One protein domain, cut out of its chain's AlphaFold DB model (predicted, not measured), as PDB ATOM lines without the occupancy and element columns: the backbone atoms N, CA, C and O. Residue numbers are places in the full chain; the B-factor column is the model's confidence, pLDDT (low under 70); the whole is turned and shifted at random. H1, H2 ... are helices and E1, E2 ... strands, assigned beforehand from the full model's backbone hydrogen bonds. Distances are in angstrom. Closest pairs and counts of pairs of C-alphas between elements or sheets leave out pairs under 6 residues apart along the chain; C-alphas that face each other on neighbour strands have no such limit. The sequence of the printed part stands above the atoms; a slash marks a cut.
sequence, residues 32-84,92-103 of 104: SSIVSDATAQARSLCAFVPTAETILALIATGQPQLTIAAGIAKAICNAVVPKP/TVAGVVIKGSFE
ATOM      1  N   SER A  32      -6.767  43.050 -23.367       68.12
ATOM      2  CA  SER A  32      -6.568  42.127 -24.495       68.12
ATOM      3  C   SER A  32      -5.185  42.303 -25.116       68.12
ATOM      4  O   SER A  32      -4.524  41.314 -25.433       68.12
ATOM      5  N   SER A  33      -4.718  43.550 -25.219       81.31
ATOM      6  CA  SER A  33      -3.386  43.870 -25.741       81.31
ATOM      7  C   SER A  33      -2.288  43.306 -24.836       81.31
ATOM      8  O   SER A  33      -1.402  42.607 -25.317       81.31
ATOM      9  N   ILE A  34      -2.400  43.477 -23.512       86.62
ATOM     10  CA  ILE A  34      -1.394  42.955 -22.573       86.62
ATOM     11  C   ILE A  34      -1.326  41.422 -22.551       86.62
ATOM     12  O   ILE A  34      -0.235  40.874 -22.415       86.62
ATOM     13  N   VAL A  35      -2.454  40.716 -22.709       88.56
ATOM     14  CA  VAL A  35      -2.464  39.244 -22.777       88.56
ATOM     15  C   VAL A  35      -1.754  38.764 -24.039       88.56
ATOM     16  O   VAL A  35      -0.894  37.884 -23.960       88.56
ATOM     17  N   SER A  36      -2.062  39.368 -25.189       91.62
ATOM     18  CA  SER A  36      -1.392  39.059 -26.455       91.62
ATOM     19  C   SER A  36       0.111  39.348 -26.376       91.62
ATOM     20  O   SER A  36       0.927  38.481 -26.694       91.62
ATOM     21  N   ASP A  37       0.491  40.523 -25.872       91.25
ATOM     22  CA  ASP A  37       1.888  40.945 -25.764       91.25
ATOM     23  C   ASP A  37       2.682  40.076 -24.782       91.25
ATOM     24  O   ASP A  37       3.812  39.683 -25.072       91.25
ATOM     25  N   ALA A  38       2.105  39.742 -23.621       90.75
ATOM     26  CA  ALA A  38       2.751  38.879 -22.633       90.75
ATOM     27  C   ALA A  38       2.953  37.462 -23.180       90.75
ATOM     28  O   ALA A  38       4.005  36.862 -22.961       90.75
ATOM     29  N   THR A  39       1.978  36.946 -23.933       91.44
ATOM     30  CA  THR A  39       2.066  35.633 -24.584       91.44
ATOM     31  C   THR A  39       3.151  35.624 -25.656       91.44
ATOM     32  O   THR A  39       4.007  34.740 -25.658       91.44
ATOM     33  N   ALA A  40       3.168  36.633 -26.535       91.56
ATOM     34  CA  ALA A  40       4.179  36.766 -27.582       91.56
ATOM     35  C   ALA A  40       5.596  36.876 -26.997       91.56
ATOM     36  O   ALA A  40       6.532  36.248 -27.494       91.56
ATOM     37  N   GLN A  41       5.754  37.625 -25.904       93.19
ATOM     38  CA  GLN A  41       7.037  37.754 -25.221       93.19
ATOM     39  C   GLN A  41       7.450  36.469 -24.501       93.19
ATOM     40  O   GLN A  41       8.602  36.071 -24.622       93.19
ATOM     41  N   ALA A  42       6.546  35.781 -23.800       91.12
ATOM     42  CA  ALA A  42       6.865  34.508 -23.147       91.12
ATOM     43  C   ALA A  42       7.288  33.437 -24.170       91.12
ATOM     44  O   ALA A  42       8.294  32.749 -23.971       91.12
ATOM     45  N   ARG A  43       6.592  33.377 -25.313       91.81
ATOM     46  CA  ARG A  43       6.966  32.530 -26.451       91.81
ATOM     47  C   ARG A  43       8.373  32.864 -26.945       91.81
ATOM     48  O   ARG A  43       9.194  31.970 -27.086       91.81
ATOM     49  N   SER A  44       8.661  34.142 -27.172       91.12
ATOM     50  CA  SER A  44       9.968  34.589 -27.670       91.12
ATOM     51  C   SER A  44      11.112  34.331 -26.676       91.12
ATOM     52  O   SER A  44      12.201  33.926 -27.067       91.12
ATOM     53  N   LEU A  45      10.871  34.534 -25.377       89.62
ATOM     54  CA  LEU A  45      11.909  34.490 -24.344       89.62
ATOM     55  C   LEU A  45      12.232  33.081 -23.844       89.62
ATOM     56  O   LEU A  45      13.378  32.808 -23.493       89.62
ATOM     57  N   CYS A  46      11.232  32.205 -23.739       91.00
ATOM     58  CA  CYS A  46      11.416  30.877 -23.156       91.00
ATOM     59  C   CYS A  46      10.617  29.773 -23.851       91.00
ATOM     60  O   CYS A  46      10.441  28.702 -23.269       91.00
ATOM     61  N   ALA A  47      10.136  30.025 -25.073       94.12
ATOM     62  CA  ALA A  47       9.352  29.075 -25.858       94.12
ATOM     63  C   ALA A  47       8.114  28.552 -25.105       94.12
ATOM     64  O   ALA A  47       7.659  27.438 -25.336       94.12
ATOM     65  N   PHE A  48       7.568  29.346 -24.179       92.81
ATOM     66  CA  PHE A  48       6.408  28.980 -23.375       92.81
ATOM     67  C   PHE A  48       5.218  29.864 -23.726       92.81
ATOM     68  O   PHE A  48       5.312  31.090 -23.696       92.81
ATOM     69  N   VAL A  49       4.081  29.239 -24.007       94.38
ATOM     70  CA  VAL A  49       2.811  29.901 -24.292       94.38
ATOM     71  C   VAL A  49       1.903  29.759 -23.074       94.38
ATOM     72  O   VAL A  49       1.317  28.691 -22.859       94.38
ATOM     73  N   PRO A  50       1.803  30.800 -22.229       92.69
ATOM     74  CA  PRO A  50       0.870  30.803 -21.113       92.69
ATOM     75  C   PRO A  50      -0.580  30.912 -21.593       92.69
ATOM     76  O   PRO A  50      -0.880  31.484 -22.636       92.69
ATOM     77  N   THR A  51      -1.492  30.388 -20.782       94.06
ATOM     78  CA  THR A  51      -2.939  30.580 -20.960       94.06
ATOM     79  C   THR A  51      -3.353  32.013 -20.619       94.06
ATOM     80  O   THR A  51      -2.752  32.657 -19.750       94.06
ATOM     81  N   ALA A  52      -4.416  32.507 -21.259       91.62
ATOM     82  CA  ALA A  52      -4.955  33.837 -20.984       91.62
ATOM     83  C   ALA A  52      -5.403  33.970 -19.518       91.62
ATOM     84  O   ALA A  52      -5.134  34.989 -18.884       91.62
ATOM     85  N   GLU A  53      -5.998  32.920 -18.947       91.81
ATOM     86  CA  GLU A  53      -6.411  32.877 -17.543       91.81
ATOM     87  C   GLU A  53      -5.224  33.052 -16.593       91.81
ATOM     88  O   GLU A  53      -5.349  33.742 -15.583       91.81
ATOM     89  N   THR A  54      -4.060  32.481 -16.922       92.88
ATOM     90  CA  THR A  54      -2.841  32.663 -16.118       92.88
ATOM     91  C   THR A  54      -2.394  34.119 -16.137       92.88
ATOM     92  O   THR A  54      -2.108  34.685 -15.086       92.88
ATOM     93  N   ILE A  55      -2.359  34.752 -17.313       91.25
ATOM     94  CA  ILE A  55      -1.945  36.154 -17.435       91.25
ATOM     95  C   ILE A  55      -2.915  37.071 -16.682       91.25
ATOM     96  O   ILE A  55      -2.480  37.934 -15.921       91.25
ATOM     97  N   LEU A  56      -4.222  36.853 -16.832       91.69
ATOM     98  CA  LEU A  56      -5.242  37.623 -16.122       91.69
ATOM     99  C   LEU A  56      -5.150  37.431 -14.604       91.69
ATOM    100  O   LEU A  56      -5.235  38.410 -13.865       91.69
ATOM    101  N   ALA A  57      -4.917  36.203 -14.134       92.31
ATOM    102  CA  ALA A  57      -4.716  35.929 -12.716       92.31
ATOM    103  C   ALA A  57      -3.465  36.634 -12.169       92.31
ATOM    104  O   ALA A  57      -3.507  37.172 -11.065       92.31
ATOM    105  N   LEU A  58      -2.378  36.695 -12.945       90.69
ATOM    106  CA  LEU A  58      -1.166  37.428 -12.570       90.69
ATOM    107  C   LEU A  58      -1.408  38.936 -12.480       90.69
ATOM    108  O   LEU A  58      -0.986  39.556 -11.505       90.69
ATOM    109  N   ILE A  59      -2.132  39.515 -13.436       90.62
ATOM    110  CA  ILE A  59      -2.522  40.931 -13.400       90.62
ATOM    111  C   ILE A  59      -3.403  41.207 -12.173       90.62
ATOM    112  O   ILE A  59      -3.200  42.199 -11.473       90.62
ATOM    113  N   ALA A  60      -4.334  40.300 -11.861       91.06
ATOM    114  CA  ALA A  60      -5.243  40.423 -10.723       91.06
ATOM    115  C   ALA A  60      -4.539  40.395  -9.354       91.06
ATOM    116  O   ALA A  60      -5.116  40.858  -8.373       91.06
ATOM    117  N   THR A  61      -3.289  39.921  -9.268       89.75
ATOM    118  CA  THR A  61      -2.499  40.012  -8.024       89.75
ATOM    119  C   THR A  61      -2.128  41.449  -7.646       89.75
ATOM    120  O   THR A  61      -1.679  41.686  -6.526       89.75
ATOM    121  N   GLY A  62      -2.274  42.408  -8.570       86.94
ATOM    122  CA  GLY A  62      -1.998  43.823  -8.323       86.94
ATOM    123  C   GLY A  62      -0.513  44.162  -8.166       86.94
ATOM    124  O   GLY A  62      -0.179  45.273  -7.757       86.94
ATOM    125  N   GLN A  63       0.398  43.233  -8.478       87.75
ATOM    126  CA  GLN A  63       1.830  43.512  -8.402       87.75
ATOM    127  C   GLN A  63       2.267  44.441  -9.540       87.75
ATOM    128  O   GLN A  63       1.991  44.140 -10.702       87.75
ATOM    129  N   PRO A  64       3.026  45.514  -9.259       84.62
ATOM    130  CA  PRO A  64       3.393  46.507 -10.267       84.62
ATOM    131  C   PRO A  64       4.256  45.925 -11.394       84.62
ATOM    132  O   PRO A  64       4.120  46.328 -12.542       84.62
ATOM    133  N   GLN A  65       5.100  44.926 -11.120       84.75
ATOM    134  CA  GLN A  65       5.834  44.220 -12.181       84.75
ATOM    135  C   GLN A  65       4.945  43.340 -13.078       84.75
ATOM    136  O   GLN A  65       5.372  42.971 -14.166       84.75
ATOM    137  N   LEU A  66       3.733  42.984 -12.645       87.44
ATOM    138  CA  LEU A  66       2.798  42.132 -13.388       87.44
ATOM    139  C   LEU A  66       1.712  42.945 -14.110       87.44
ATOM    140  O   LEU A  66       0.819  42.359 -14.710       87.44
ATOM    141  N   THR A  67       1.791  44.282 -14.097       84.00
ATOM    142  CA  THR A  67       0.904  45.165 -14.881       84.00
ATOM    143  C   THR A  67       1.456  45.490 -16.270       84.00
ATOM    144  O   THR A  67       0.795  46.173 -17.047       84.00
ATOM    145  N   ILE A  68       2.654  44.996 -16.601       88.88
ATOM    146  CA  ILE A  68       3.300  45.165 -17.906       88.88
ATOM    147  C   ILE A  68       3.608  43.805 -18.539       88.88
ATOM    148  O   ILE A  68       4.092  42.888 -17.873       88.88
ATOM    149  N   ALA A  69       3.392  43.685 -19.851       87.12
ATOM    150  CA  ALA A  69       3.570  42.431 -20.588       87.12
ATOM    151  C   ALA A  69       4.968  41.808 -20.410       87.12
ATOM    152  O   ALA A  69       5.092  40.610 -20.161       87.12
ATOM    153  N   ALA A  70       6.017  42.635 -20.459       87.50
ATOM    154  CA  ALA A  70       7.399  42.184 -20.298       87.50
ATOM    155  C   ALA A  70       7.684  41.610 -18.904       87.50
ATOM    156  O   ALA A  70       8.400  40.617 -18.761       87.50
ATOM    157  N   GLY A  71       7.108  42.219 -17.866       89.81
ATOM    158  CA  GLY A  71       7.273  41.746 -16.497       89.81
ATOM    159  C   GLY A  71       6.544  40.424 -16.256       89.81
ATOM    160  O   GLY A  71       7.121  39.519 -15.652       89.81
ATOM    161  N   ILE A  72       5.345  40.262 -16.828       91.81
ATOM    162  CA  ILE A  72       4.595  38.998 -16.818       91.81
ATOM    163  C   ILE A  72       5.393  37.895 -17.522       91.81
ATOM    164  O   ILE A  72       5.646  36.847 -16.930       91.81
ATOM    165  N   ALA A  73       5.849  38.142 -18.754       91.56
ATOM    166  CA  ALA A  73       6.613  37.171 -19.533       91.56
ATOM    167  C   ALA A  73       7.892  36.733 -18.805       91.56
ATOM    168  O   ALA A  73       8.163  35.538 -18.679       91.56
ATOM    169  N   LYS A  74       8.646  37.684 -18.239       92.19
ATOM    170  CA  LYS A  74       9.853  37.387 -17.458       92.19
ATOM    171  C   LYS A  74       9.544  36.552 -16.214       92.19
ATOM    172  O   LYS A  74      10.287  35.621 -15.908       92.19
ATOM    173  N   ALA A  75       8.474  36.876 -15.489       92.44
ATOM    174  CA  ALA A  75       8.079  36.128 -14.301       92.44
ATOM    175  C   ALA A  75       7.681  34.685 -14.650       92.44
ATOM    176  O   ALA A  75       8.139  33.752 -13.995       92.44
ATOM    177  N   ILE A  76       6.915  34.504 -15.730       91.50
ATOM    178  CA  ILE A  76       6.533  33.190 -16.255       91.50
ATOM    179  C   ILE A  76       7.776  32.396 -16.646       91.50
ATOM    180  O   ILE A  76       7.975  31.303 -16.125       91.50
ATOM    181  N   CYS A  77       8.658  32.958 -17.475       91.19
ATOM    182  CA  CYS A  77       9.885  32.282 -17.891       91.19
ATOM    183  C   CYS A  77      10.763  31.894 -16.695       91.19
ATOM    184  O   CYS A  77      11.302  30.792 -16.645       91.19
ATOM    185  N   ASN A  78      10.860  32.753 -15.679       91.19
ATOM    186  CA  ASN A  78      11.602  32.433 -14.465       91.19
ATOM    187  C   ASN A  78      10.993  31.291 -13.648       91.19
ATOM    188  O   ASN A  78      11.749  30.609 -12.954       91.19
ATOM    189  N   ALA A  79       9.676  31.106 -13.711       90.31
ATOM    190  CA  ALA A  79       8.979  30.036 -13.013       90.31
ATOM    191  C   ALA A  79       9.028  28.708 -13.780       90.31
ATOM    192  O   ALA A  79       9.215  27.666 -13.162       90.31
ATOM    193  N   VAL A  80       8.866  28.733 -15.109       89.94
ATOM    194  CA  VAL A  80       8.729  27.510 -15.923       89.94
ATOM    195  C   VAL A  80      10.059  26.948 -16.416       89.94
ATOM    196  O   VAL A  80      10.148  25.746 -16.654       89.94
ATOM    197  N   VAL A  81      11.096  27.780 -16.578       87.62
ATOM    198  CA  VAL A  81      12.415  27.315 -17.028       87.62
ATOM    199  C   VAL A  81      13.143  26.651 -15.853       87.62
ATOM    200  O   VAL A  81      13.431  27.335 -14.860       87.62
ATOM    201  N   PRO A  82      13.481  25.349 -15.953       78.44
ATOM    202  CA  PRO A  82      14.166  24.627 -14.888       78.44
ATOM    203  C   PRO A  82      15.506  25.285 -14.559       78.44
ATOM    204  O   PRO A  82      16.314  25.550 -15.451       78.44
ATOM    205  N   LYS A  83      15.763  25.525 -13.272       79.88
ATOM    206  CA  LYS A  83      17.071  25.980 -12.789       79.88
ATOM    207  C   LYS A  83      17.810  24.819 -12.120       79.88
ATOM    208  O   LYS A  83      17.163  24.016 -11.440       79.88
ATOM    209  N   PRO A  84      19.144  24.731 -12.263       80.31
ATOM    210  CA  PRO A  84      19.939  23.733 -11.555       80.31
ATOM    211  C   PRO A  84      19.635  23.763 -10.051       80.31
ATOM    212  O   PRO A  84      19.655  24.828  -9.439       80.31
ATOM    213  N   THR A  92       4.824  28.416 -10.046       91.12
ATOM    214  CA  THR A  92       3.944  29.469  -9.535       91.12
ATOM    215  C   THR A  92       4.642  30.821  -9.597       91.12
ATOM    216  O   THR A  92       5.860  30.919  -9.454       91.12
ATOM    217  N   VAL A  93       3.866  31.881  -9.803       90.19
ATOM    218  CA  VAL A  93       4.316  33.271  -9.677       90.19
ATOM    219  C   VAL A  93       3.305  33.975  -8.797       90.19
ATOM    220  O   VAL A  93       2.113  33.913  -9.075       90.19
ATOM    221  N   ALA A  94       3.760  34.637  -7.732       88.19
ATOM    222  CA  ALA A  94       2.866  35.371  -6.833       88.19
ATOM    223  C   ALA A  94       1.706  34.519  -6.256       88.19
ATOM    224  O   ALA A  94       0.621  35.033  -6.012       88.19
ATOM    225  N   GLY A  95       1.914  33.208  -6.077       86.75
ATOM    226  CA  GLY A  95       0.871  32.269  -5.636       86.75
ATOM    227  C   GLY A  95      -0.098  31.812  -6.737       86.75
ATOM    228  O   GLY A  95      -0.925  30.938  -6.492       86.75
ATOM    229  N   VAL A  96       0.021  32.338  -7.959       91.94
ATOM    230  CA  VAL A  96      -0.743  31.900  -9.134       91.94
ATOM    231  C   VAL A  96      -0.030  30.726  -9.793       91.94
ATOM    232  O   VAL A  96       1.151  30.815 -10.125       91.94
ATOM    233  N   VAL A  97      -0.755  29.630 -10.013       93.00
ATOM    234  CA  VAL A  97      -0.270  28.472 -10.775       93.00
ATOM    235  C   VAL A  97      -0.149  28.834 -12.250       93.00
ATOM    236  O   VAL A  97      -1.127  29.242 -12.874       93.00
ATOM    237  N   ILE A  98       1.043  28.645 -12.817       93.25
ATOM    238  CA  ILE A  98       1.311  28.946 -14.221       93.25
ATOM    239  C   ILE A  98       0.837  27.788 -15.094       93.25
ATOM    240  O   ILE A  98       1.395  26.692 -15.046       93.25
ATOM    241  N   LYS A  99      -0.187  28.039 -15.915       92.56
ATOM    242  CA  LYS A  99      -0.702  27.080 -16.899       92.56
ATOM    243  C   LYS A  99      -0.344  27.522 -18.310       92.56
ATOM    244  O   LYS A  99      -0.516  28.689 -18.665       92.56
ATOM    245  N   GLY A 100       0.093  26.575 -19.127       91.69
ATOM    246  CA  GLY A 100       0.490  26.819 -20.507       91.69
ATOM    247  C   GLY A 100       1.186  25.609 -21.104       91.69
ATOM    248  O   GLY A 100       1.080  24.496 -20.587       91.69
ATOM    249  N   SER A 101       1.891  25.818 -22.206       91.00
ATOM    250  CA  SER A 101       2.623  24.760 -22.900       91.00
ATOM    251  C   SER A 101       3.902  25.304 -23.515       91.00
ATOM    252  O   SER A 101       3.948  26.459 -23.930       91.00
ATOM    253  N   PHE A 102       4.938  24.471 -23.576       90.50
ATOM    254  CA  PHE A 102       6.130  24.796 -24.350       90.50
ATOM    255  C   PHE A 102       5.860  24.520 -25.829       90.50
ATOM    256  O   PHE A 102       5.436  23.421 -26.184       90.50
ATOM    257  N   GLU A 103       6.111  25.509 -26.676       85.75
ATOM    258  CA  GLU A 103       6.168  25.328 -28.123       85.75
ATOM    259  C   GLU A 103       7.609  24.965 -28.503       85.75
ATOM    260  O   GLU A 103       8.558  25.538 -27.972       85.75
TER     261      GLU A 103
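This is residues 32 to 84 and 92 to 103 of the 104 residues of an uncharacterized protein of Mesorhizobium sp (UniProt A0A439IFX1). Two helices, H1 and H3, pack on each other at a steep tilt, and a third, H2, is set across the first part of H1. A short two-stranded ribbon, E1 and E2, packs with E1 on both H1 and H3. The printed part has 65 residues, in the order H1, E1, H2, H3, E2; the sheet E1 - E2 is antiparallel, and the class is mostly helix. The whole is compact, with a radius of gyration of the C-alphas of 10.3 A, and spans 29 by 22 by 17 A.

H1, residues 32 to 46, and H3, residues 69 to 80, touch, closest at the C-alphas of Ala 38 and Ala 69, 4.2 A apart; they run the same way at a steep tilt of 44 degrees. H1 touches H2, residues 52 to 60, with residues 35 to 38 alone, about perpendicular at 74 degrees; the closest C-alphas, of Val 35 and Ile 55, are 6.2 A apart. H2 and H3 are close but not clearly touching, with the closest C-alphas, of Ile 55 and Ile 72, 7.2 A apart. E1, residues 48 to 50, and E2, residues 100 to 102, are antiparallel neighbours; N 49 and O 101 are within hydrogen-bond range at 2.8 A. In H1, H2 and H3 every O i to N i+4 pair is within hydrogen-bond range.

H1 begins at C-alpha 32, (-6.568, 42.127, -24.495), and is 21.3 A long from first to last C-alpha. H2 measures 12.2 A and H3 16.5 A. E1 measures 6.3 A; E2 measures 7.1 A and ends at C-alpha 102, (6.130, 24.796, -24.350).

Residues 85 to 91 are not printed, and C-alphas 84 and 92 are 17.1 A apart across this cut. The C-alphas of Ser 32 and Pro 84 are the two farthest apart, 34.8 A. Of the links that are printed whole, none is long. Residue 32 alone has a pLDDT under 70.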